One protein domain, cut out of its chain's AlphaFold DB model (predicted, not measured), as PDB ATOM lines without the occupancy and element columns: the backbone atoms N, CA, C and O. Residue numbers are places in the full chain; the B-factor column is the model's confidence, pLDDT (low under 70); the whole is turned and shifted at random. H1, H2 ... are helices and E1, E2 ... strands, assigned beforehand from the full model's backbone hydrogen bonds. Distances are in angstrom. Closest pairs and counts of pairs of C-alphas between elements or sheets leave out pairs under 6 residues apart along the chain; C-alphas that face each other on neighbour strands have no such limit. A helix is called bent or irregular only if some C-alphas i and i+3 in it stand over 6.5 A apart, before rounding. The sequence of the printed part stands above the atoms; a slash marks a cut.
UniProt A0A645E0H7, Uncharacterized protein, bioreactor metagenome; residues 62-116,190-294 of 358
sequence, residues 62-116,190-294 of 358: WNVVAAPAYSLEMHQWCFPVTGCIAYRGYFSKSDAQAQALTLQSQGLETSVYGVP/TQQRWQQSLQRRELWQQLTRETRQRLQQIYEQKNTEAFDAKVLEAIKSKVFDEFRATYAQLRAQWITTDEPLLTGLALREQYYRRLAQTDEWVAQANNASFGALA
ATOM      1  N   TRP A  62      30.778 -20.560 -39.036       92.31
ATOM      2  CA  TRP A  62      30.109 -21.779 -38.598       92.31
ATOM      3  C   TRP A  62      30.969 -22.972 -38.986       92.31
ATOM      4  O   TRP A  62      31.216 -23.186 -40.172       92.31
ATOM      5  N   ASN A  63      31.427 -23.736 -38.005       92.88
ATOM      6  CA  ASN A  63      32.203 -24.942 -38.243       92.88
ATOM      7  C   ASN A  63      31.282 -26.149 -38.373       92.88
ATOM      8  O   ASN A  63      30.326 -26.300 -37.614       92.88
ATOM      9  N   VAL A  64      31.616 -27.013 -39.324       95.62
ATOM     10  CA  VAL A  64      31.063 -28.356 -39.465       95.62
ATOM     11  C   VAL A  64      32.143 -29.346 -39.079       95.62
ATOM     12  O   VAL A  64      33.276 -29.262 -39.560       95.62
ATOM     13  N   VAL A  65      31.766 -30.295 -38.237       94.31
ATOM     14  CA  VAL A  65      32.583 -31.440 -37.849       94.31
ATOM     15  C   VAL A  65      31.771 -32.714 -38.031       94.31
ATOM     16  O   VAL A  65      30.541 -32.679 -37.937       94.31
ATOM     17  N   ALA A  66      32.443 -33.828 -38.309       96.56
ATOM     18  CA  ALA A  66      31.784 -35.112 -38.493       96.56
ATOM     19  C   ALA A  66      32.643 -36.266 -37.972       96.56
ATOM     20  O   ALA A  66      33.867 -36.170 -37.994       96.56
ATOM     21  N   ALA A  67      32.006 -37.343 -37.528       96.44
ATOM     22  CA  ALA A  67      32.663 -38.571 -37.087       96.44
ATOM     23  C   ALA A  67      31.759 -39.784 -37.374       96.44
ATOM     24  O   ALA A  67      30.534 -39.633 -37.434       96.44
ATOM     25  N   PRO A  68      32.313 -40.993 -37.559       95.81
ATOM     26  CA  PRO A  68      31.510 -42.210 -37.620       95.81
ATOM     27  C   PRO A  68      30.687 -42.426 -36.339       95.81
ATOM     28  O   PRO A  68      31.103 -42.047 -35.248       95.81
ATOM     29  N   ALA A  69      29.553 -43.124 -36.448       93.50
ATOM     30  CA  ALA A  69      28.624 -43.339 -35.330       93.50
ATOM     31  C   ALA A  69      29.218 -44.070 -34.107       93.50
ATOM     32  O   ALA A  69      28.625 -44.021 -33.029       93.50
ATOM     33  N   TYR A  70      30.368 -44.731 -34.260       93.38
ATOM     34  CA  TYR A  70      31.068 -45.463 -33.198       93.38
ATOM     35  C   TYR A  70      32.579 -45.210 -33.236       93.38
ATOM     36  O   TYR A  70      33.374 -46.147 -33.169       93.38
ATOM     37  N   SER A  71      32.972 -43.958 -33.457       92.12
ATOM     38  CA  SER A  71      34.363 -43.523 -33.392       92.12
ATOM     39  C   SER A  71      34.427 -42.058 -32.981       92.12
ATOM     40  O   SER A  71      33.566 -41.270 -33.360       92.12
ATOM     41  N   LEU A  72      35.467 -41.687 -32.239       91.12
ATOM     42  CA  LEU A  72      35.818 -40.289 -31.978       91.12
ATOM     43  C   LEU A  72      36.840 -39.747 -32.990       91.12
ATOM     44  O   LEU A  72      37.264 -38.597 -32.886       91.12
ATOM     45  N   GLU A  73      37.253 -40.573 -33.955       89.88
ATOM     46  CA  GLU A  73      38.117 -40.159 -35.051       89.88
ATOM     47  C   GLU A  73      37.339 -39.272 -36.025       89.88
ATOM     48  O   GLU A  73      36.324 -39.667 -36.609       89.88
ATOM     49  N   MET A  74      37.821 -38.043 -36.175       90.31
ATOM     50  CA  MET A  74      37.144 -37.020 -36.954       90.31
ATOM     51  C   MET A  74      37.310 -37.255 -38.451       90.31
ATOM     52  O   MET A  74      38.410 -37.505 -38.939       90.31
ATOM     53  N   HIS A  75      36.224 -37.063 -39.196       92.94
ATOM     54  CA  HIS A  75      36.272 -36.899 -40.640       92.94
ATOM     55  C   HIS A  75      37.211 -35.744 -41.000       92.94
ATOM     56  O   HIS A  75      37.113 -34.648 -40.439       92.94
ATOM     57  N   GLN A  76      38.097 -35.988 -41.964       90.56
ATOM     58  CA  GLN A  76      39.085 -35.014 -42.398       90.56
ATOM     59  C   GLN A  76      38.811 -34.516 -43.814       90.56
ATOM     60  O   GLN A  76      38.548 -35.291 -44.732       90.56
ATOM     61  N   TRP A  77      38.970 -33.208 -44.002       87.94
ATOM     62  CA  TRP A  77      39.054 -32.587 -45.319       87.94
ATOM     63  C   TRP A  77      40.518 -32.347 -45.660       87.94
ATOM     64  O   TRP A  77      41.182 -31.562 -44.986       87.94
ATOM     65  N   CYS A  78      41.015 -33.000 -46.709       85.12
ATOM     66  CA  CYS A  78      42.400 -32.873 -47.147       85.12
ATOM     67  C   CYS A  78      42.520 -31.938 -48.351       85.12
ATOM     68  O   CYS A  78      41.840 -32.109 -49.363       85.12
ATOM     69  N   PHE A  79      43.423 -30.966 -48.244       78.31
ATOM     70  CA  PHE A  79      43.725 -29.999 -49.294       78.31
ATOM     71  C   PHE A  79      45.215 -30.062 -49.658       78.31
ATOM     72  O   PHE A  79      46.044 -30.225 -48.760       78.31
ATOM     73  N   PRO A  80      45.593 -29.852 -50.934       74.25
ATOM     74  CA  PRO A  80      46.984 -29.993 -51.378       74.25
ATOM     75  C   PRO A  80      48.004 -29.123 -50.622       74.25
ATOM     76  O   PRO A  80      49.152 -29.522 -50.467       74.25
ATOM     77  N   VAL A  81      47.601 -27.935 -50.153       72.12
ATOM     78  CA  VAL A  81      48.512 -26.951 -49.536       72.12
ATOM     79  C   VAL A  81      48.440 -26.970 -48.006       72.12
ATOM     80  O   VAL A  81      49.472 -26.962 -47.327       72.12
ATOM     81  N   THR A  82      47.230 -26.986 -47.443       64.25
ATOM     82  CA  THR A  82      47.011 -26.864 -45.991       64.25
ATOM     83  C   THR A  82      47.020 -28.203 -45.257       64.25
ATOM     84  O   THR A  82      47.034 -28.201 -44.032       64.25
ATOM     85  N   GLY A  83      47.046 -29.332 -45.973       74.88
ATOM     86  CA  GLY A  83      46.949 -30.660 -45.373       74.88
ATOM     87  C   GLY A  83      45.509 -31.023 -45.007       74.88
ATOM     88  O   GLY A  83      44.559 -30.499 -45.594       74.88
ATOM     89  N   CYS A  84      45.359 -31.949 -44.063       79.06
ATOM     90  CA  CYS A  84      44.066 -32.445 -43.607       79.06
ATOM     91  C   CYS A  84      43.609 -31.704 -42.346       79.06
ATOM     92  O   CYS A  84      44.377 -31.551 -41.399       79.06
ATOM     93  N   ILE A  85      42.359 -31.245 -42.337       79.31
ATOM     94  CA  ILE A  85      41.736 -30.558 -41.200       79.31
ATOM     95  C   ILE A  85      40.493 -31.319 -40.739       79.31
ATOM     96  O   ILE A  85      39.740 -31.836 -41.561       79.31
ATOM     97  N   ALA A  86      40.276 -31.375 -39.425       83.69
ATOM     98  CA  ALA A  86      39.180 -32.117 -38.786       83.69
ATOM     99  C   ALA A  86      37.875 -31.303 -38.631       83.69
ATOM    100  O   ALA A  86      36.923 -31.748 -37.994       83.69
ATOM    101  N   TYR A  87      37.828 -30.093 -39.194       87.31
ATOM    102  CA  TYR A  87      36.645 -29.235 -39.256       87.31
ATOM    103  C   TYR A  87      36.644 -28.443 -40.566       87.31
ATOM    104  O   TYR A  87      37.696 -28.216 -41.164       87.31
ATOM    105  N   ARG A  88      35.474 -27.958 -40.990       88.62
ATOM    106  CA  ARG A  88      35.352 -27.031 -42.123       88.62
ATOM    107  C   ARG A  88      34.484 -25.832 -41.761       88.62
ATOM    108  O   ARG A  88      33.336 -26.001 -41.363       88.62
ATOM    109  N   GLY A  89      35.038 -24.630 -41.911       89.75
ATOM    110  CA  GLY A  89      34.358 -23.369 -41.605       89.75
ATOM    111  C   GLY A  89      33.562 -22.799 -42.782       89.75
ATOM    112  O   GLY A  89      33.996 -22.864 -43.933       89.75
ATOM    113  N   TYR A  90      32.418 -22.188 -42.478       90.44
ATOM    114  CA  TYR A  90      31.507 -21.534 -43.419       90.44
ATOM    115  C   TYR A  90      31.110 -20.148 -42.911       90.44
ATOM    116  O   TYR A  90      30.897 -19.947 -41.719       90.44
ATOM    117  N   PHE A  91      30.943 -19.173 -43.805       88.81
ATOM    118  CA  PHE A  91      30.428 -17.854 -43.410       88.81
ATOM    119  C   PHE A  91      28.900 -17.828 -43.243       88.81
ATOM    120  O   PHE A  91      28.383 -16.962 -42.534       88.81
ATOM    121  N   SER A  92      28.187 -18.771 -43.869       90.69
ATOM    122  CA  SER A  92      26.735 -18.932 -43.757       90.69
ATOM    123  C   SER A  92      26.371 -20.161 -42.922       90.69
ATOM    124  O   SER A  92      26.922 -21.243 -43.133       90.69
ATOM    125  N   LYS A  93      25.398 -20.009 -42.012       93.31
ATOM    126  CA  LYS A  93      24.846 -21.131 -41.234       93.31
ATOM    127  C   LYS A  93      24.152 -22.147 -42.143       93.31
ATOM    128  O   LYS A  93      24.303 -23.344 -41.924       93.31
ATOM    129  N   SER A  94      23.425 -21.677 -43.162       95.75
ATOM    130  CA  SER A  94      22.698 -22.549 -44.093       95.75
ATOM    131  C   SER A  94      23.644 -23.480 -44.844       95.75
ATOM    132  O   SER A  94      23.356 -24.661 -44.992       95.75
ATOM    133  N   ASP A  95      24.798 -22.963 -45.262       96.25
ATOM    134  CA  ASP A  95      25.780 -23.728 -46.032       96.25
ATOM    135  C   ASP A  95      26.453 -24.778 -45.141       96.25
ATOM    136  O   ASP A  95      26.623 -25.927 -45.549       96.25
ATOM    137  N   ALA A  96      26.759 -24.413 -43.888       96.25
ATOM    138  CA  ALA A  96      27.241 -25.358 -42.884       96.25
ATOM    139  C   ALA A  96      26.222 -26.483 -42.627       96.25
ATOM    140  O   ALA A  96      26.583 -27.658 -42.596       96.25
ATOM    141  N   GLN A  97      24.938 -26.140 -42.493       97.31
ATOM    142  CA  GLN A  97      23.859 -27.114 -42.302       97.31
ATOM    143  C   GLN A  97      23.679 -28.022 -43.524       97.31
ATOM    144  O   GLN A  97      23.542 -29.232 -43.362       97.31
ATOM    145  N   ALA A  98      23.740 -27.478 -44.741       97.94
ATOM    146  CA  ALA A  98      23.663 -28.264 -45.971       97.94
ATOM    147  C   ALA A  98      24.825 -29.268 -46.083       97.94
ATOM    148  O   ALA A  98      24.621 -30.436 -46.429       97.94
ATOM    149  N   GLN A  99      26.043 -28.849 -45.723       97.69
ATOM    150  CA  GLN A  99      27.184 -29.761 -45.656       97.69
ATOM    151  C   GLN A  99      26.991 -30.844 -44.587       97.69
ATOM    152  O   GLN A  99      27.307 -32.007 -44.845       97.69
ATOM    153  N   ALA A 100      26.492 -30.486 -43.402       97.75
ATOM    154  CA  ALA A 100      26.226 -31.449 -42.339       97.75
ATOM    155  C   ALA A 100      25.214 -32.512 -42.798       97.75
ATOM    156  O   ALA A 100      25.499 -33.700 -42.696       97.75
ATOM    157  N   LEU A 101      24.103 -32.110 -43.423       98.12
ATOM    158  CA  LEU A 101      23.113 -33.036 -43.995       98.12
ATOM    159  C   LEU A 101      23.725 -33.966 -45.056       98.12
ATOM    160  O   LEU A 101      23.420 -35.157 -45.097       98.12
ATOM    161  N   THR A 102      24.633 -33.445 -45.885       97.88
ATOM    162  CA  THR A 102      25.353 -34.257 -46.878       97.88
ATOM    163  C   THR A 102      26.182 -35.354 -46.205       97.88
ATOM    164  O   THR A 102      26.139 -36.503 -46.635       97.88
ATOM    165  N   LEU A 103      26.902 -35.037 -45.128       97.94
ATOM    166  CA  LEU A 103      27.713 -36.016 -44.388       97.94
ATOM    167  C   LEU A 103      26.843 -37.008 -43.605       97.94
ATOM    168  O   LEU A 103      27.158 -38.193 -43.557       97.94
ATOM    169  N   GLN A 104      25.708 -36.557 -43.067       97.88
ATOM    170  CA  GLN A 104      24.727 -37.439 -42.428       97.88
ATOM    171  C   GLN A 104      24.180 -38.485 -43.401       97.88
ATOM    172  O   GLN A 104      24.054 -39.651 -43.036       97.88
ATOM    173  N   SER A 105      23.933 -38.111 -44.664       97.62
ATOM    174  CA  SER A 105      23.506 -39.065 -45.701       97.62
ATOM    175  C   SER A 105      24.544 -40.158 -46.004       97.62
ATOM    176  O   SER A 105      24.204 -41.196 -46.562       97.62
ATOM    177  N   GLN A 106      25.800 -39.948 -45.593       96.75
ATOM    178  CA  GLN A 106      26.901 -40.909 -45.707       96.75
ATOM    179  C   GLN A 106      27.065 -41.766 -44.437       96.75
ATOM    180  O   GLN A 106      28.018 -42.535 -44.334       96.75
ATOM    181  N   GLY A 107      26.158 -41.640 -43.462       96.00
ATOM    182  CA  GLY A 107      26.191 -42.389 -42.203       96.00
ATOM    183  C   GLY A 107      27.098 -41.787 -41.125       96.00
ATOM    184  O   GLY A 107      27.393 -42.459 -40.137       96.00
ATOM    185  N   LEU A 108      27.554 -40.543 -41.300       98.00
ATOM    186  CA  LEU A 108      28.337 -39.834 -40.289       98.00
ATOM    187  C   LEU A 108      27.429 -39.090 -39.309       98.00
ATOM    188  O   LEU A 108      26.416 -38.503 -39.684       98.00
ATOM    189  N   GLU A 109      27.843 -39.035 -38.051       97.88
ATOM    190  CA  GLU A 109      27.320 -38.052 -37.111       97.88
ATOM    191  C   GLU A 109      27.979 -36.708 -37.390       97.88
ATOM    192  O   GLU A 109      29.152 -36.645 -37.757       97.88
ATOM    193  N   THR A 110      27.237 -35.620 -37.217       97.62
ATOM    194  CA  THR A 110      27.743 -34.274 -37.497       97.62
ATOM    195  C   THR A 110      27.373 -33.314 -36.389       97.62
ATOM    196  O   THR A 110      26.300 -33.436 -35.800       97.62
ATOM    197  N   SER A 111      28.193 -32.291 -36.187       96.00
ATOM    198  CA  SER A 111      27.845 -31.139 -35.360       96.00
ATOM    199  C   SER A 111      28.148 -29.848 -36.117       96.00
ATOM    200  O   SER A 111      29.134 -29.765 -36.855       96.00
ATOM    201  N   VAL A 112      27.271 -28.855 -35.959       95.06
ATOM    202  CA  VAL A 112      27.434 -27.509 -36.516       95.06
ATOM    203  C   VAL A 112      27.441 -26.519 -35.367       95.06
ATOM    204  O   VAL A 112      26.465 -26.428 -34.629       95.06
ATOM    205  N   TYR A 113      28.513 -25.747 -35.236       90.50
ATOM    206  CA  TYR A 113      28.653 -24.791 -34.143       90.50
ATOM    207  C   TYR A 113      29.261 -23.475 -34.620       90.50
ATOM    208  O   TYR A 113      30.024 -23.417 -35.584       90.50
ATOM    209  N   GLY A 114      28.868 -22.390 -33.962       89.75
ATOM    210  CA  GLY A 114      29.368 -21.059 -34.263       89.75
ATOM    211  C   GLY A 114      30.710 -20.796 -33.588       89.75
ATOM    212  O   GLY A 114      30.879 -21.108 -32.412       89.75
ATOM    213  N   VAL A 115      31.642 -20.176 -34.311       85.94
ATOM    214  CA  VAL A 115      32.914 -19.694 -33.762       85.94
ATOM    215  C   VAL A 115      32.856 -18.167 -33.664       85.94
ATOM    216  O   VAL A 115      32.570 -17.488 -34.661       85.94
ATOM    217  N   PRO A 116      33.060 -17.596 -32.466       82.12
ATOM    218  CA  PRO A 116      32.868 -16.171 -32.235       82.12
ATOM    219  C   PRO A 116      34.007 -15.326 -32.808       82.12
ATOM    220  O   PRO A 116      33.742 -14.219 -33.269       82.12
ATOM    221  N   THR A 190      33.133  -8.059 -11.051       92.12
ATOM    222  CA  THR A 190      33.544  -8.674 -12.324       92.12
ATOM    223  C   THR A 190      34.565  -9.781 -12.099       92.12
ATOM    224  O   THR A 190      34.434 -10.846 -12.698       92.12
ATOM    225  N   GLN A 191      35.522  -9.571 -11.193       94.25
ATOM    226  CA  GLN A 191      36.488 -10.598 -10.799       94.25
ATOM    227  C   GLN A 191      35.782 -11.825 -10.203       94.25
ATOM    228  O   GLN A 191      36.046 -12.947 -10.627       94.25
ATOM    229  N   GLN A 192      34.819 -11.619  -9.299       93.31
ATOM    230  CA  GLN A 192      34.043 -12.703  -8.691       93.31
ATOM    231  C   GLN A 192      33.222 -13.487  -9.727       93.31
ATOM    232  O   GLN A 192      33.233 -14.717  -9.719       93.31
ATOM    233  N   ARG A 193      32.549 -12.805 -10.666       92.75
ATOM    234  CA  ARG A 193      31.825 -13.480 -11.763       92.75
ATOM    235  C   ARG A 193      32.748 -14.300 -12.656       92.75
ATOM    236  O   ARG A 193      32.378 -15.396 -13.075       92.75
ATOM    237  N   TRP A 194      33.933 -13.776 -12.956       92.75
ATOM    238  CA  TRP A 194      34.917 -14.500 -13.750       92.75
ATOM    239  C   TRP A 194      35.441 -15.738 -13.013       92.75
ATOM    240  O   TRP A 194      35.505 -16.805 -13.612       92.75
ATOM    241  N   GLN A 195      35.704 -15.646 -11.705       92.69
ATOM    242  CA  GLN A 195      36.069 -16.806 -10.882       92.69
ATOM    243  C   GLN A 195      34.988 -17.897 -10.913       92.69
ATOM    244  O   GLN A 195      35.313 -19.065 -11.105       92.69
ATOM    245  N   GLN A 196      33.706 -17.527 -10.807       93.12
ATOM    246  CA  GLN A 196      32.620 -18.497 -10.981       93.12
ATOM    247  C   GLN A 196      32.605 -19.093 -12.396       93.12
ATOM    248  O   GLN A 196      32.419 -20.293 -12.567       93.12
ATOM    249  N   SER A 197      32.878 -18.282 -13.424       91.00
ATOM    250  CA  SER A 197      33.018 -18.764 -14.807       91.00
ATOM    251  C   SER A 197      34.113 -19.813 -14.968       91.00
ATOM    252  O   SER A 197      33.901 -20.806 -15.665       91.00
ATOM    253  N   LEU A 198      35.248 -19.642 -14.288       89.69
ATOM    254  CA  LEU A 198      36.312 -20.642 -14.277       89.69
ATOM    255  C   LEU A 198      35.856 -21.953 -13.639       89.69
ATOM    256  O   LEU A 198      36.057 -23.004 -14.239       89.69
ATOM    257  N   GLN A 199      35.181 -21.896 -12.488       91.88
ATOM    258  CA  GLN A 199      34.659 -23.099 -11.829       91.88
ATOM    259  C   GLN A 199      33.674 -23.854 -12.734       91.88
ATOM    260  O   GLN A 199      33.764 -25.074 -12.875       91.88
ATOM    261  N   ARG A 200      32.777 -23.136 -13.426       93.31
ATOM    262  CA  ARG A 200      31.883 -23.749 -14.423       93.31
ATOM    263  C   ARG A 200      32.654 -24.394 -15.569       93.31
ATOM    264  O   ARG A 200      32.336 -25.517 -15.954       93.31
ATOM    265  N   ARG A 201      33.665 -23.702 -16.108       88.94
ATOM    266  CA  ARG A 201      34.510 -24.216 -17.195       88.94
ATOM    267  C   ARG A 201      35.243 -25.486 -16.771       88.94
ATOM    268  O   ARG A 201      35.265 -26.435 -17.545       88.94
ATOM    269  N   GLU A 202      35.793 -25.534 -15.562       88.31
ATOM    270  CA  GLU A 202      36.485 -26.715 -15.034       88.31
ATOM    271  C   GLU A 202      35.545 -27.918 -14.898       88.31
ATOM    272  O   GLU A 202      35.870 -28.999 -15.390       88.31
ATOM    273  N   LEU A 203      34.357 -27.719 -14.316       93.25
ATOM    274  CA  LEU A 203      33.336 -28.766 -14.182       93.25
ATOM    275  C   LEU A 203      32.842 -29.263 -15.549       93.25
ATOM    276  O   LEU A 203      32.715 -30.467 -15.768       93.25
ATOM    277  N   TRP A 204      32.613 -28.350 -16.495       92.12
ATOM    278  CA  TRP A 204      32.247 -28.685 -17.872       92.12
ATOM    279  C   TRP A 204      33.339 -29.493 -18.585       92.12
ATOM    280  O   TRP A 204      33.064 -30.515 -19.218       92.12
ATOM    281  N   GLN A 205      34.591 -29.052 -18.470       86.69
ATOM    282  CA  GLN A 205      35.737 -29.748 -19.047       86.69
ATOM    283  C   GLN A 205      35.913 -31.135 -18.420       86.69
ATOM    284  O   GLN A 205      36.212 -32.090 -19.128       86.69
ATOM    285  N   GLN A 206      35.708 -31.276 -17.110       88.62
ATOM    286  CA  GLN A 206      35.751 -32.576 -16.450       88.62
ATOM    287  C   GLN A 206      34.667 -33.512 -16.987       88.62
ATOM    288  O   GLN A 206      35.002 -34.591 -17.474       88.62
ATOM    289  N   LEU A 207      33.404 -33.073 -16.981       94.44
ATOM    290  CA  LEU A 207      32.277 -33.862 -17.480       94.44
ATOM    291  C   LEU A 207      32.515 -34.335 -18.922       94.44
ATOM    292  O   LEU A 207      32.321 -35.508 -19.253       94.44
ATOM    293  N   THR A 208      32.956 -33.428 -19.794       91.81
ATOM    294  CA  THR A 208      33.175 -33.759 -21.204       91.81
ATOM    295  C   THR A 208      34.381 -34.673 -21.427       91.81
ATOM    296  O   THR A 208      34.290 -35.595 -22.240       91.81
ATOM    297  N   ARG A 209      35.481 -34.495 -20.680       87.75
ATOM    298  CA  ARG A 209      36.637 -35.410 -20.719       87.75
ATOM    299  C   ARG A 209      36.266 -36.820 -20.270       87.75
ATOM    300  O   ARG A 209      36.584 -37.770 -20.979       87.75
ATOM    301  N   GLU A 210      35.580 -36.957 -19.138       90.50
ATOM    302  CA  GLU A 210      35.159 -38.260 -18.603       90.50
ATOM    303  C   GLU A 210      34.212 -38.982 -19.573       90.50
ATOM    304  O   GLU A 210      34.388 -40.166 -19.863       90.50
ATOM    305  N   THR A 211      33.250 -38.253 -20.150       94.31
ATOM    306  CA  THR A 211      32.335 -38.795 -21.169       94.31
ATOM    307  C   THR A 211      33.102 -39.277 -22.399       94.31
ATOM    308  O   THR A 211      32.894 -40.397 -22.866       94.31
ATOM    309  N   ARG A 212      34.046 -38.468 -22.897       91.19
ATOM    310  CA  ARG A 212      34.888 -38.828 -24.042       91.19
ATOM    311  C   ARG A 212      35.723 -40.079 -23.761       91.19
ATOM    312  O   ARG A 212      35.810 -40.947 -24.622       91.19
ATOM    313  N   GLN A 213      36.334 -40.184 -22.581       88.00
ATOM    314  CA  GLN A 213      37.130 -41.354 -22.189       88.00
ATOM    315  C   GLN A 213      36.287 -42.632 -22.171       88.00
ATOM    316  O   GLN A 213      36.724 -43.655 -22.693       88.00
ATOM    317  N   ARG A 214      35.058 -42.568 -21.648       93.06
ATOM    318  CA  ARG A 214      34.124 -43.703 -21.677       93.06
ATOM    319  C   ARG A 214      33.761 -44.110 -23.105       93.06
ATOM    320  O   ARG A 214      33.805 -45.293 -23.423       93.06
ATOM    321  N   LEU A 215      33.446 -43.145 -23.976       93.38
ATOM    322  CA  LEU A 215      33.169 -43.412 -25.395       93.38
ATOM    323  C   LEU A 215      34.372 -44.059 -26.094       93.38
ATOM    324  O   LEU A 215      34.209 -45.046 -26.806       93.38
ATOM    325  N   GLN A 216      35.581 -43.552 -25.842       90.31
ATOM    326  CA  GLN A 216      36.815 -44.108 -26.394       90.31
ATOM    327  C   GLN A 216      37.007 -45.578 -25.988       90.31
ATOM    328  O   GLN A 216      37.229 -46.418 -26.855       90.31
ATOM    329  N   GLN A 217      36.839 -45.904 -24.702       89.88
ATOM    330  CA  GLN A 217      36.945 -47.280 -24.198       89.88
ATOM    331  C   GLN A 217      35.934 -48.221 -24.866       89.88
ATOM    332  O   GLN A 217      36.286 -49.335 -25.246       89.88
ATOM    333  N   ILE A 218      34.690 -47.764 -25.057       90.75
ATOM    334  CA  ILE A 218      33.649 -48.533 -25.755       90.75
ATOM    335  C   ILE A 218      34.075 -48.837 -27.200       90.75
ATOM    336  O   ILE A 218      33.903 -49.955 -27.685       90.75
ATOM    337  N   TYR A 219      34.640 -47.852 -27.899       90.75
ATOM    338  CA  TYR A 219      35.045 -48.008 -29.298       90.75
ATOM    339  C   TYR A 219      36.316 -48.842 -29.465       90.75
ATOM    340  O   TYR A 219      36.425 -49.584 -30.440       90.75
ATOM    341  N   GLU A 220      37.230 -48.800 -28.499       87.88
ATOM    342  CA  GLU A 220      38.399 -49.682 -28.449       87.88
ATOM    343  C   GLU A 220      37.999 -51.140 -28.204       87.88
ATOM    344  O   GLU A 220      38.432 -52.016 -28.951       87.88
ATOM    345  N   GLN A 221      37.103 -51.403 -27.245       84.62
ATOM    346  CA  GLN A 221      36.571 -52.749 -26.984       84.62
ATOM    347  C   GLN A 221      35.865 -53.337 -28.211       84.62
ATOM    348  O   GLN A 221      36.027 -54.512 -28.539       84.62
ATOM    349  N   LYS A 222      35.124 -52.504 -28.945       82.12
ATOM    350  CA  LYS A 222      34.481 -52.896 -30.204       82.12
ATOM    351  C   LYS A 222      35.478 -53.308 -31.295       82.12
ATOM    352  O   LYS A 222      35.127 -54.091 -32.173       82.12
ATOM    353  N   ASN A 223      36.713 -52.810 -31.266       76.81
ATOM    354  CA  ASN A 223      37.745 -53.231 -32.216       76.81
ATOM    355  C   ASN A 223      38.388 -54.577 -31.837       76.81
ATOM    356  O   ASN A 223      39.012 -55.204 -32.691       76.81
ATOM    357  N   THR A 224      38.231 -55.029 -30.589       76.62
ATOM    358  CA  THR A 224      38.783 -56.300 -30.094       76.62
ATOM    359  C   THR A 224      37.749 -57.423 -29.995       76.62
ATOM    360  O   THR A 224      38.117 -58.591 -30.090       76.62
ATOM    361  N   GLU A 225      36.465 -57.097 -29.835       76.81
ATOM    362  CA  GLU A 225      35.376 -58.060 -29.643       76.81
ATOM    363  C   GLU A 225      34.234 -57.838 -30.648       76.81
ATOM    364  O   GLU A 225      33.941 -56.715 -31.059       76.81
ATOM    365  N   ALA A 226      33.547 -58.914 -31.046       74.88
ATOM    366  CA  ALA A 226      32.388 -58.815 -31.930       74.88
ATOM    367  C   ALA A 226      31.152 -58.330 -31.150       74.88
ATOM    368  O   ALA A 226      30.517 -59.106 -30.437       74.88
ATOM    369  N   PHE A 227      30.789 -57.058 -31.315       76.06
ATOM    370  CA  PHE A 227      29.551 -56.495 -30.765       76.06
ATOM    371  C   PHE A 227      28.406 -56.517 -31.784       76.06
ATOM    372  O   PHE A 227      28.579 -56.147 -32.946       76.06
ATOM    373  N   ASP A 228      27.202 -56.863 -31.321       84.00
ATOM    374  CA  ASP A 228      25.961 -56.546 -32.036       84.00
ATOM    375  C   ASP A 228      25.787 -55.015 -32.079       84.00
ATOM    376  O   ASP A 228      25.889 -54.335 -31.053       84.00
ATOM    377  N   ALA A 229      25.504 -54.464 -33.264       82.62
ATOM    378  CA  ALA A 229      25.297 -53.031 -33.466       82.62
ATOM    379  C   ALA A 229      24.208 -52.442 -32.548       82.62
ATOM    380  O   ALA A 229      24.354 -51.319 -32.068       82.62
ATOM    381  N   LYS A 230      23.144 -53.197 -32.238       88.44
ATOM    382  CA  LYS A 230      22.090 -52.767 -31.305       88.44
ATOM    383  C   LYS A 230      22.594 -52.664 -29.869       88.44
ATOM    384  O   LYS A 230      22.176 -51.768 -29.141       88.44
ATOM    385  N   VAL A 231      23.484 -53.569 -29.462       89.75
ATOM    386  CA  VAL A 231      24.095 -53.539 -28.124       89.75
ATOM    387  C   VAL A 231      25.028 -52.338 -28.012       89.75
ATOM    388  O   VAL A 231      24.957 -51.600 -27.032       89.75
ATOM    389  N   LEU A 232      25.847 -52.092 -29.039       89.69
ATOM    390  CA  LEU A 232      26.750 -50.943 -29.074       89.69
ATOM    391  C   LEU A 232      25.989 -49.610 -29.042       89.69
ATOM    392  O   LEU A 232      26.371 -48.706 -28.299       89.69
ATOM    393  N   GLU A 233      24.884 -49.507 -29.785       93.12
ATOM    394  CA  GLU A 233      24.006 -48.335 -29.750       93.12
ATOM    395  C   GLU A 233      23.385 -48.123 -28.365       93.12
ATOM    396  O   GLU A 233      23.390 -47.005 -27.856       93.12
ATOM    397  N   ALA A 234      22.917 -49.187 -27.705       94.06
ATOM    398  CA  ALA A 234      22.351 -49.088 -26.361       94.06
ATOM    399  C   ALA A 234      23.388 -48.626 -25.318       94.06
ATOM    400  O   ALA A 234      23.087 -47.768 -24.486       94.06
ATOM    401  N   ILE A 235      24.618 -49.152 -25.377       94.06
ATOM    402  CA  ILE A 235      25.721 -48.741 -24.491       94.06
ATOM    403  C   ILE A 235      26.072 -47.269 -24.730       94.06
ATOM    404  O   ILE A 235      26.152 -46.486 -23.782       94.06
ATOM    405  N   LYS A 236      26.239 -46.876 -25.997       95.19
ATOM    406  CA  LYS A 236      26.518 -45.492 -26.391       95.19
ATOM    407  C   LYS A 236      25.412 -44.542 -25.917       95.19
ATOM    408  O   LYS A 236      25.720 -43.526 -25.298       95.19
ATOM    409  N   SER A 237      24.141 -44.875 -26.161       96.31
ATOM    410  CA  SER A 237      22.994 -44.065 -25.727       96.31
ATOM    411  C   SER A 237      23.009 -43.851 -24.219       96.31
ATOM    412  O   SER A 237      22.872 -42.719 -23.766       96.31
ATOM    413  N   LYS A 238      23.277 -44.909 -23.442       97.69
ATOM    414  CA  LYS A 238      23.379 -44.814 -21.983       97.69
ATOM    415  C   LYS A 238      24.456 -43.821 -21.537       97.69
ATOM    416  O   LYS A 238      24.207 -43.033 -20.630       97.69
ATOM    417  N   VAL A 239      25.625 -43.808 -22.186       97.94
ATOM    418  CA  VAL A 239      26.686 -42.827 -21.884       97.94
ATOM    419  C   VAL A 239      26.223 -41.394 -22.156       97.94
ATOM    420  O   VAL A 239      26.469 -40.511 -21.335       97.94
ATOM    421  N   PHE A 240      25.525 -41.152 -23.268       97.88
ATOM    422  CA  PHE A 240      24.983 -39.822 -23.560       97.88
ATOM    423  C   PHE A 240      23.857 -39.412 -22.603       97.88
ATOM    424  O   PHE A 240      23.767 -38.240 -22.242       97.88
ATOM    425  N   ASP A 241      23.019 -40.347 -22.163       98.44
ATOM    426  CA  ASP A 241      21.952 -40.070 -21.197       98.44
ATOM    427  C   ASP A 241      22.520 -39.734 -19.814       98.44
ATOM    428  O   ASP A 241      22.088 -38.762 -19.192       98.44
ATOM    429  N   GLU A 242      23.548 -40.463 -19.368       98.38
ATOM    430  CA  GLU A 242      24.306 -40.129 -18.158       98.38
ATOM    431  C   GLU A 242      24.954 -38.742 -18.274       98.38
ATOM    432  O   GLU A 242      24.795 -37.916 -17.376       98.38
ATOM    433  N   PHE A 243      25.603 -38.438 -19.405       98.50
ATOM    434  CA  PHE A 243      26.181 -37.119 -19.674       98.50
ATOM    435  C   PHE A 243      25.143 -35.990 -19.550       98.50
ATOM    436  O   PHE A 243      25.377 -35.000 -18.852       98.50
ATOM    437  N   ARG A 244      23.971 -36.146 -20.182       98.62
ATOM    438  CA  ARG A 244      22.879 -35.157 -20.123       98.62
ATOM    439  C   ARG A 244      22.322 -35.008 -18.708       98.62
ATOM    440  O   ARG A 244      22.046 -33.885 -18.283       98.62
ATOM    441  N   ALA A 245      22.179 -36.108 -17.969       98.62
ATOM    442  CA  ALA A 245      21.700 -36.086 -16.590       98.62
ATOM    443  C   ALA A 245      22.681 -35.363 -15.653       98.62
ATOM    444  O   ALA A 245      22.265 -34.501 -14.875       98.62
ATOM    445  N   THR A 246      23.984 -35.646 -15.759       98.56
ATOM    446  CA  THR A 246      25.015 -34.950 -14.978       98.56
ATOM    447  C   THR A 246      25.093 -33.470 -15.351       98.56
ATOM    448  O   THR A 246      25.153 -32.621 -14.462       98.56
ATOM    449  N   TYR A 247      25.005 -33.129 -16.642       98.50
ATOM    450  CA  TYR A 247      24.924 -31.732 -17.070       98.50
ATOM    451  C   TYR A 247      23.726 -31.006 -16.448       98.50
ATOM    452  O   TYR A 247      23.885 -29.893 -15.956       98.50
ATOM    453  N   ALA A 248      22.539 -31.619 -16.427       98.50
ATOM    454  CA  ALA A 248      21.349 -30.993 -15.852       98.50
ATOM    455  C   ALA A 248      21.531 -30.644 -14.361       98.50
ATOM    456  O   ALA A 248      21.078 -29.585 -13.918       98.50
ATOM    457  N   GLN A 249      22.239 -31.490 -13.604       98.50
ATOM    458  CA  GLN A 249      22.591 -31.223 -12.206       98.50
ATOM    459  C   GLN A 249      23.570 -30.048 -12.083       98.50
ATOM    460  O   GLN A 249      23.306 -29.109 -11.329       98.50
ATOM    461  N   LEU A 250      24.658 -30.059 -12.864       98.19
ATOM    462  CA  LEU A 250      25.635 -28.965 -12.895       98.19
ATOM    463  C   LEU A 250      24.979 -27.640 -13.285       98.19
ATOM    464  O   LEU A 250      25.182 -26.627 -12.627       98.19
ATOM    465  N   ARG A 251      24.127 -27.655 -14.310       97.62
ATOM    466  CA  ARG A 251      23.364 -26.495 -14.772       97.62
ATOM    467  C   ARG A 251      22.516 -25.890 -13.654       97.62
ATOM    468  O   ARG A 251      22.520 -24.673 -13.478       97.62
ATOM    469  N   ALA A 252      21.786 -26.714 -12.901       98.00
ATOM    470  CA  ALA A 252      20.967 -26.247 -11.783       98.00
ATOM    471  C   ALA A 252      21.822 -25.649 -10.652       98.00
ATOM    472  O   ALA A 252      21.472 -24.606 -10.089       98.00
ATOM    473  N   GLN A 253      22.967 -26.273 -10.359       97.25
ATOM    474  CA  GLN A 253      23.940 -25.752  -9.403       97.25
ATOM    475  C   GLN A 253      24.484 -24.391  -9.850       97.25
ATOM    476  O   GLN A 253      24.445 -23.444  -9.072       97.25
ATOM    477  N   TRP A 254      24.927 -24.268 -11.103       96.88
ATOM    478  CA  TRP A 254      25.462 -23.024 -11.659       96.88
ATOM    479  C   TRP A 254      24.462 -21.879 -11.567       96.88
ATOM    480  O   TRP A 254      24.822 -20.820 -11.067       96.88
ATOM    481  N   ILE A 255      23.202 -22.099 -11.959       96.56
ATOM    482  CA  ILE A 255      22.152 -21.076 -11.831       96.56
ATOM    483  C   ILE A 255      22.030 -20.624 -10.374       96.56
ATOM    484  O   ILE A 255      22.054 -19.430 -10.096       96.56
ATOM    485  N   THR A 256      21.955 -21.569  -9.435       96.56
ATOM    486  CA  THR A 256      21.809 -21.263  -8.003       96.56
ATOM    487  C   THR A 256      22.998 -20.460  -7.467       96.56
ATOM    488  O   THR A 256      22.813 -19.498  -6.723       96.56
ATOM    489  N   THR A 257      24.219 -20.839  -7.847       95.50
ATOM    490  CA  THR A 257      25.459 -20.179  -7.417       95.50
ATOM    491  C   THR A 257      25.637 -18.800  -8.055       95.50
ATOM    492  O   THR A 257      26.112 -17.876  -7.394       95.50
ATOM    493  N   ASP A 258      25.255 -18.642  -9.322       94.81
ATOM    494  CA  ASP A 258      25.533 -17.438 -10.103       94.81
ATOM    495  C   ASP A 258      24.453 -16.364  -9.978       94.81
ATOM    496  O   ASP A 258      24.786 -15.184 -10.080       94.81
ATOM    497  N   GLU A 259      23.184 -16.728  -9.753       93.69
ATOM    498  CA  GLU A 259      22.048 -15.789  -9.721       93.69
ATOM    499  C   GLU A 259      22.291 -14.559  -8.818       93.69
ATOM    500  O   GLU A 259      22.020 -13.439  -9.267       93.69
ATOM    501  N   PRO A 260      22.889 -14.683  -7.609       94.94
ATOM    502  CA  PRO A 260      23.219 -13.523  -6.775       94.94
ATOM    503  C   PRO A 260      24.218 -12.542  -7.412       94.94
ATOM    504  O   PRO A 260      24.238 -11.361  -7.065       94.94
ATOM    505  N   LEU A 261      25.053 -13.004  -8.348       93.19
ATOM    506  CA  LEU A 261      26.073 -12.199  -9.030       93.19
ATOM    507  C   LEU A 261      25.538 -11.486 -10.283       93.19
ATOM    508  O   LEU A 261      26.217 -10.604 -10.829       93.19
ATOM    509  N   LEU A 262      24.336 -11.846 -10.746       93.00
ATOM    510  CA  LEU A 262      23.690 -11.305 -11.944       93.00
ATOM    511  C   LEU A 262      22.834 -10.075 -11.602       93.00
ATOM    512  O   LEU A 262      21.620 -10.056 -11.778       93.00
ATOM    513  N   THR A 263      23.470  -9.011 -11.114       90.38
ATOM    514  CA  THR A 263      22.782  -7.860 -10.493       90.38
ATOM    515  C   THR A 263      21.931  -6.997 -11.439       90.38
ATOM    516  O   THR A 263      21.161  -6.166 -10.965       90.38
ATOM    517  N   GLY A 264      22.012  -7.188 -12.760       90.62
ATOM    518  CA  GLY A 264      21.280  -6.395 -13.756       90.62
ATOM    519  C   GLY A 264      20.614  -7.243 -14.838       90.62
ATOM    520  O   GLY A 264      21.059  -8.353 -15.127       90.62
ATOM    521  N   LEU A 265      19.562  -6.706 -15.468       92.12
ATOM    522  CA  LEU A 265      18.794  -7.403 -16.511       92.12
ATOM    523  C   LEU A 265      19.685  -7.858 -17.678       92.12
ATOM    524  O   LEU A 265      19.682  -9.033 -18.022       92.12
ATOM    525  N   ALA A 266      20.523  -6.965 -18.207       88.56
ATOM    526  CA  ALA A 266      21.429  -7.287 -19.310       88.56
ATOM    527  C   ALA A 266      22.429  -8.411 -18.962       88.56
ATOM    528  O   ALA A 266      22.758  -9.233 -19.816       88.56
ATOM    529  N   LEU A 267      22.894  -8.475 -17.704       89.88
ATOM    530  CA  LEU A 267      23.779  -9.551 -17.241       89.88
ATOM    531  C   LEU A 267      23.039 -10.890 -17.171       89.88
ATOM    532  O   LEU A 267      23.581 -11.897 -17.626       89.88
ATOM    533  N   ARG A 268      21.801 -10.900 -16.655       94.12
ATOM    534  CA  ARG A 268      20.951 -12.102 -16.641       94.12
ATOM    535  C   ARG A 268      20.669 -12.596 -18.053       94.12
ATOM    536  O   ARG A 268      20.906 -13.762 -18.349       94.12
ATOM    537  N   GLU A 269      20.232 -11.714 -18.947       92.12
ATOM    538  CA  GLU A 269      19.948 -12.068 -20.341       92.12
ATOM    539  C   GLU A 269      21.174 -12.660 -21.043       92.12
ATOM    540  O   GLU A 269      21.068 -13.671 -21.735       92.12
ATOM    541  N   GLN A 270      22.354 -12.065 -20.843       88.81
ATOM    542  CA  GLN A 270      23.596 -12.592 -21.399       88.81
ATOM    543  C   GLN A 270      23.949 -13.969 -20.824       88.81
ATOM    544  O   GLN A 270      24.349 -14.856 -21.582       88.81
ATOM    545  N   TYR A 271      23.807 -14.146 -19.509       92.56
ATOM    546  CA  TYR A 271      24.069 -15.411 -18.831       92.56
ATOM    547  C   TYR A 271      23.167 -16.527 -19.368       92.56
ATOM    548  O   TYR A 271      23.666 -17.527 -19.884       92.56
ATOM    549  N   TYR A 272      21.848 -16.320 -19.348       94.12
ATOM    550  CA  TYR A 272      20.883 -17.318 -19.807       94.12
ATOM    551  C   TYR A 272      20.984 -17.585 -21.311       94.12
ATOM    552  O   TYR A 272      20.809 -18.724 -21.733       94.12
ATOM    553  N   ARG A 273      21.343 -16.587 -22.132       91.25
ATOM    554  CA  ARG A 273      21.604 -16.806 -23.564       91.25
ATOM    555  C   ARG A 273      22.782 -17.750 -23.792       91.25
ATOM    556  O   ARG A 273      22.693 -18.622 -24.648       91.25
ATOM    557  N   ARG A 274      23.884 -17.577 -23.056       89.00
ATOM    558  CA  ARG A 274      25.036 -18.487 -23.152       89.00
ATOM    559  C   ARG A 274      24.701 -19.869 -22.618       89.00
ATOM    560  O   ARG A 274      25.053 -20.855 -23.250       89.00
ATOM    561  N   LEU A 275      23.979 -19.935 -21.502       93.19
ATOM    562  CA  LEU A 275      23.543 -21.208 -20.944       93.19
ATOM    563  C   LEU A 275      22.649 -21.972 -21.927       93.19
ATOM    564  O   LEU A 275      22.861 -23.159 -22.127       93.19
ATOM    565  N   ALA A 276      21.740 -21.284 -22.625       94.12
ATOM    566  CA  ALA A 276      20.903 -21.881 -23.663       94.12
ATOM    567  C   ALA A 276      21.709 -22.426 -24.859       94.12
ATOM    568  O   ALA A 276      21.328 -23.436 -25.442       94.12
ATOM    569  N   GLN A 277      22.836 -21.796 -25.219       90.38
ATOM    570  CA  GLN A 277      23.740 -22.329 -26.249       90.38
ATOM    571  C   GLN A 277      24.408 -23.630 -25.788       90.38
ATOM    572  O   GLN A 277      24.513 -24.575 -26.568       90.38
ATOM    573  N   THR A 278      24.823 -23.701 -24.520       92.69
ATOM    574  CA  THR A 278      25.330 -24.944 -23.927       92.69
ATOM    575  C   THR A 278      24.228 -26.003 -23.842       92.69
ATOM    576  O   THR A 278      24.476 -27.153 -24.189       92.69
ATOM    577  N   ASP A 279      23.003 -25.620 -23.465       96.38
ATOM    578  CA  ASP A 279      21.833 -26.509 -23.423       96.38
ATOM    579  C   ASP A 279      21.562 -27.133 -24.806       96.38
ATOM    580  O   ASP A 279      21.367 -28.344 -24.915       96.38
ATOM    581  N   GLU A 280      21.607 -26.327 -25.874       94.69
ATOM    582  CA  GLU A 280      21.447 -26.799 -27.255       94.69
ATOM    583  C   GLU A 280      22.570 -27.767 -27.657       94.69
ATOM    584  O   GLU A 280      22.293 -28.830 -28.223       94.69
ATOM    585  N   TRP A 281      23.824 -27.445 -27.322       93.88
ATOM    586  CA  TRP A 281      24.964 -28.325 -27.587       93.88
ATOM    587  C   TRP A 281      24.816 -29.671 -26.871       93.88
ATOM    588  O   TRP A 281      25.019 -30.715 -27.483       93.88
ATOM    589  N   VAL A 282      24.420 -29.665 -25.594       97.38
ATOM    590  CA  VAL A 282      24.229 -30.884 -24.788       97.38
ATOM    591  C   VAL A 282      23.108 -31.749 -25.352       97.38
ATOM    592  O   VAL A 282      23.253 -32.970 -25.448       97.38
ATOM    593  N   ALA A 283      21.999 -31.127 -25.756       96.81
ATOM    594  CA  ALA A 283      20.880 -31.838 -26.361       96.81
ATOM    595  C   ALA A 283      21.294 -32.550 -27.661       96.81
ATOM    596  O   ALA A 283      20.866 -33.677 -27.904       96.81
ATOM    597  N   GLN A 284      22.160 -31.922 -28.459       94.94
ATOM    598  CA  GLN A 284      22.621 -32.429 -29.757       94.94
ATOM    599  C   GLN A 284      23.952 -33.201 -29.689       94.94
ATOM    600  O   GLN A 284      24.487 -33.583 -30.731       94.94
ATOM    601  N   ALA A 285      24.501 -33.422 -28.490       95.94
ATOM    602  CA  ALA A 285      25.818 -34.022 -28.324       95.94
ATOM    603  C   ALA A 285      25.885 -35.434 -28.934       95.94
ATOM    604  O   ALA A 285      24.998 -36.263 -28.716       95.94
ATOM    605  N   ASN A 286      26.948 -35.686 -29.698       96.69
ATOM    606  CA  ASN A 286      27.214 -36.922 -30.433       96.69
ATOM    607  C   ASN A 286      28.733 -37.132 -30.596       96.69
ATOM    608  O   ASN A 286      29.533 -36.360 -30.060       96.69
ATOM    609  N   ASN A 287      29.173 -38.149 -31.338       95.88
ATOM    610  CA  ASN A 287      30.611 -38.384 -31.479       95.88
ATOM    611  C   ASN A 287      31.350 -37.268 -32.204       95.88
ATOM    612  O   ASN A 287      32.484 -36.972 -31.846       95.88
ATOM    613  N   ALA A 288      30.721 -36.610 -33.178       94.75
ATOM    614  CA  ALA A 288      31.349 -35.490 -33.869       94.75
ATOM    615  C   ALA A 288      31.583 -34.303 -32.924       94.75
ATOM    616  O   ALA A 288      32.631 -33.662 -32.993       94.75
ATOM    617  N   SER A 289      30.642 -34.021 -32.014       93.25
ATOM    618  CA  SER A 289      30.824 -32.963 -31.018       93.25
ATOM    619  C   SER A 289      31.899 -33.328 -29.988       93.25
ATOM    620  O   SER A 289      32.713 -32.476 -29.646       93.25
ATOM    621  N   PHE A 290      31.961 -34.585 -29.532       91.56
ATOM    622  CA  PHE A 290      32.982 -35.044 -28.579       91.56
ATOM    623  C   PHE A 290      34.374 -35.226 -29.192       91.56
ATOM    624  O   PHE A 290      35.375 -34.961 -28.524       91.56
ATOM    625  N   GLY A 291      34.464 -35.632 -30.456       87.31
ATOM    626  CA  GLY A 291      35.730 -35.700 -31.176       87.31
ATOM    627  C   GLY A 291      36.316 -34.307 -31.429       87.31
ATOM    628  O   GLY A 291      37.523 -34.120 -31.292       87.31
ATOM    629  N   ALA A 292      35.474 -33.289 -31.654       83.06
ATOM    630  CA  ALA A 292      35.915 -31.896 -31.775       83.06
ATOM    631  C   ALA A 292      36.462 -31.290 -30.463       83.06
ATOM    632  O   ALA A 292      37.257 -30.353 -30.515       83.06
ATOM    633  N   LEU A 293      36.080 -31.819 -29.292       77.00
ATOM    634  CA  LEU A 293      36.593 -31.358 -27.993       77.00
ATOM    635  C   LEU A 293      38.036 -31.802 -27.711       77.00
ATOM    636  O   LEU A 293      38.701 -31.201 -26.871       77.00
ATOM    637  N   ALA A 294      38.535 -32.830 -28.406       61.53
ATOM    638  CA  ALA A 294      39.800 -33.508 -28.114       61.53
ATOM    639  C   ALA A 294      41.076 -32.678 -28.369       61.53
ATOM    640  O   ALA A 294      42.161 -33.231 -28.289       61.53
TER     641      ALA A 294
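This is residues 62 to 116 and 190 to 294 of the 358 residues of an uncharacterized protein of bioreactor metagenome (UniProt A0A645E0H7). What shape does the model have? A small three-stranded sheet, E4 E1 E5, has H1 over one face and H5 over the other, and beyond H5 a long helical hairpin of H2 and H3 makes the longest axis. H4 folds back along part of H3 toward the sheet, a small hairpin of E2 and E3 lies off the E4 side of the sheet, and residues 223 to 228, of which 223 and 224 belong to H2, stick out. What is it made of? There are 160 residues printed, with five named helices and five named strands in the order E1 E2 E3 E4 H1 E5 H2 H3 H4 H5; the class is mostly helix, and both sheets, E4 E1 E5 and E2 E3, are antiparallel. How closely is it folded? It is only just compact, close to loose, with a radius of gyration of the C-alphas of 17.9 A and spans of 53 by 37 by 24 A.

Where are the strands? E1 is residues 62 to 68, 20.5 A long, from C-alpha 62 at (30.109, -21.779, -38.598), and E5 is residues 108 to 115, 21.7 A long. E4 is residues 88 to 90, E2 is residues 77 to 79 and E3 is residues 83 to 85. Where are the helices? H1 is residues 93 to 104, 16.4 A long; H2 is residues 190 to 224, 51.1 A long, from C-alpha 190 at (33.544, -8.674, -12.324). H3 is residues 229 to 261, 47.6 A long, with a kink of 26 degrees near residue 255, and it is irregular, with C-alphas 257 and 260 7.1 A apart. H4 is residues 265 to 283, 26.4 A long, and H5 is residues 287 to 294, 10.9 A long, ending at C-alpha 294 at (39.800, -33.508, -28.114).

How is the sheet joined? E1, the inner strand, is antiparallel to E5 at 158 degrees, with N 63 and O 113 2.8 A apart, and to E4 at 148 degrees, with N 62 and O 90 2.8 A apart, each within hydrogen-bond range. E4, H1 and E5 form a split strand-helix-strand unit, two strands running the same way with E1 between them, and its crossover is right-handed. In the hairpin of E2 and E3, N 77 and O 85 are within hydrogen-bond range at 2.9 A; E3 runs on into E4 at 71 degrees. What is on the sheet? H1 and H5 are on opposite faces, giving three layers, helix, sheet and helix, each at a height over the sheet of 7.9 A. H1 runs along the strands, at 6 degrees to E1 on the local plane, and H5 slantwise, at 56 degrees. H4 only grazes the sheet, with its residues 277 to 281. How do the helices stand? H2 and H3, a helical hairpin, touch at a shallow tilt of 7 degrees, opposite ways, closest at the C-alphas of Arg 193 and Leu 261, 6.5 A. H3 and H4, also a helical hairpin, touch at a shallow tilt of 10 degrees, opposite ways, closest at the C-alphas of Arg 244 and Val 282, 6.5 A, with residues 244 to 259 of H3 alone. H2 touches H5 with residues 208 to 212 alone, at a steep tilt of 60 degrees, closest at the C-alphas of Arg 212 and Phe 290, 6.2 A. Are the helix backbones complete? Every O i to N i+4 pair is within hydrogen-bond range in H1, H2 and H4; H3 has 27 of 29 and H5 3 of 4.

How far does it reach? The two C-alphas farthest apart, those of Ala 226 and Gly 264, are 56.6 A apart. Where is it cut, and which links are long? Residues 117 to 189 are not printed, and C-alphas 116 and 190 are 21.3 A apart across the cut. Of the links printed whole, none is long. How sure is the model? The mean pLDDT of the printed part is 91.4, with residues 82 and 294 under 70.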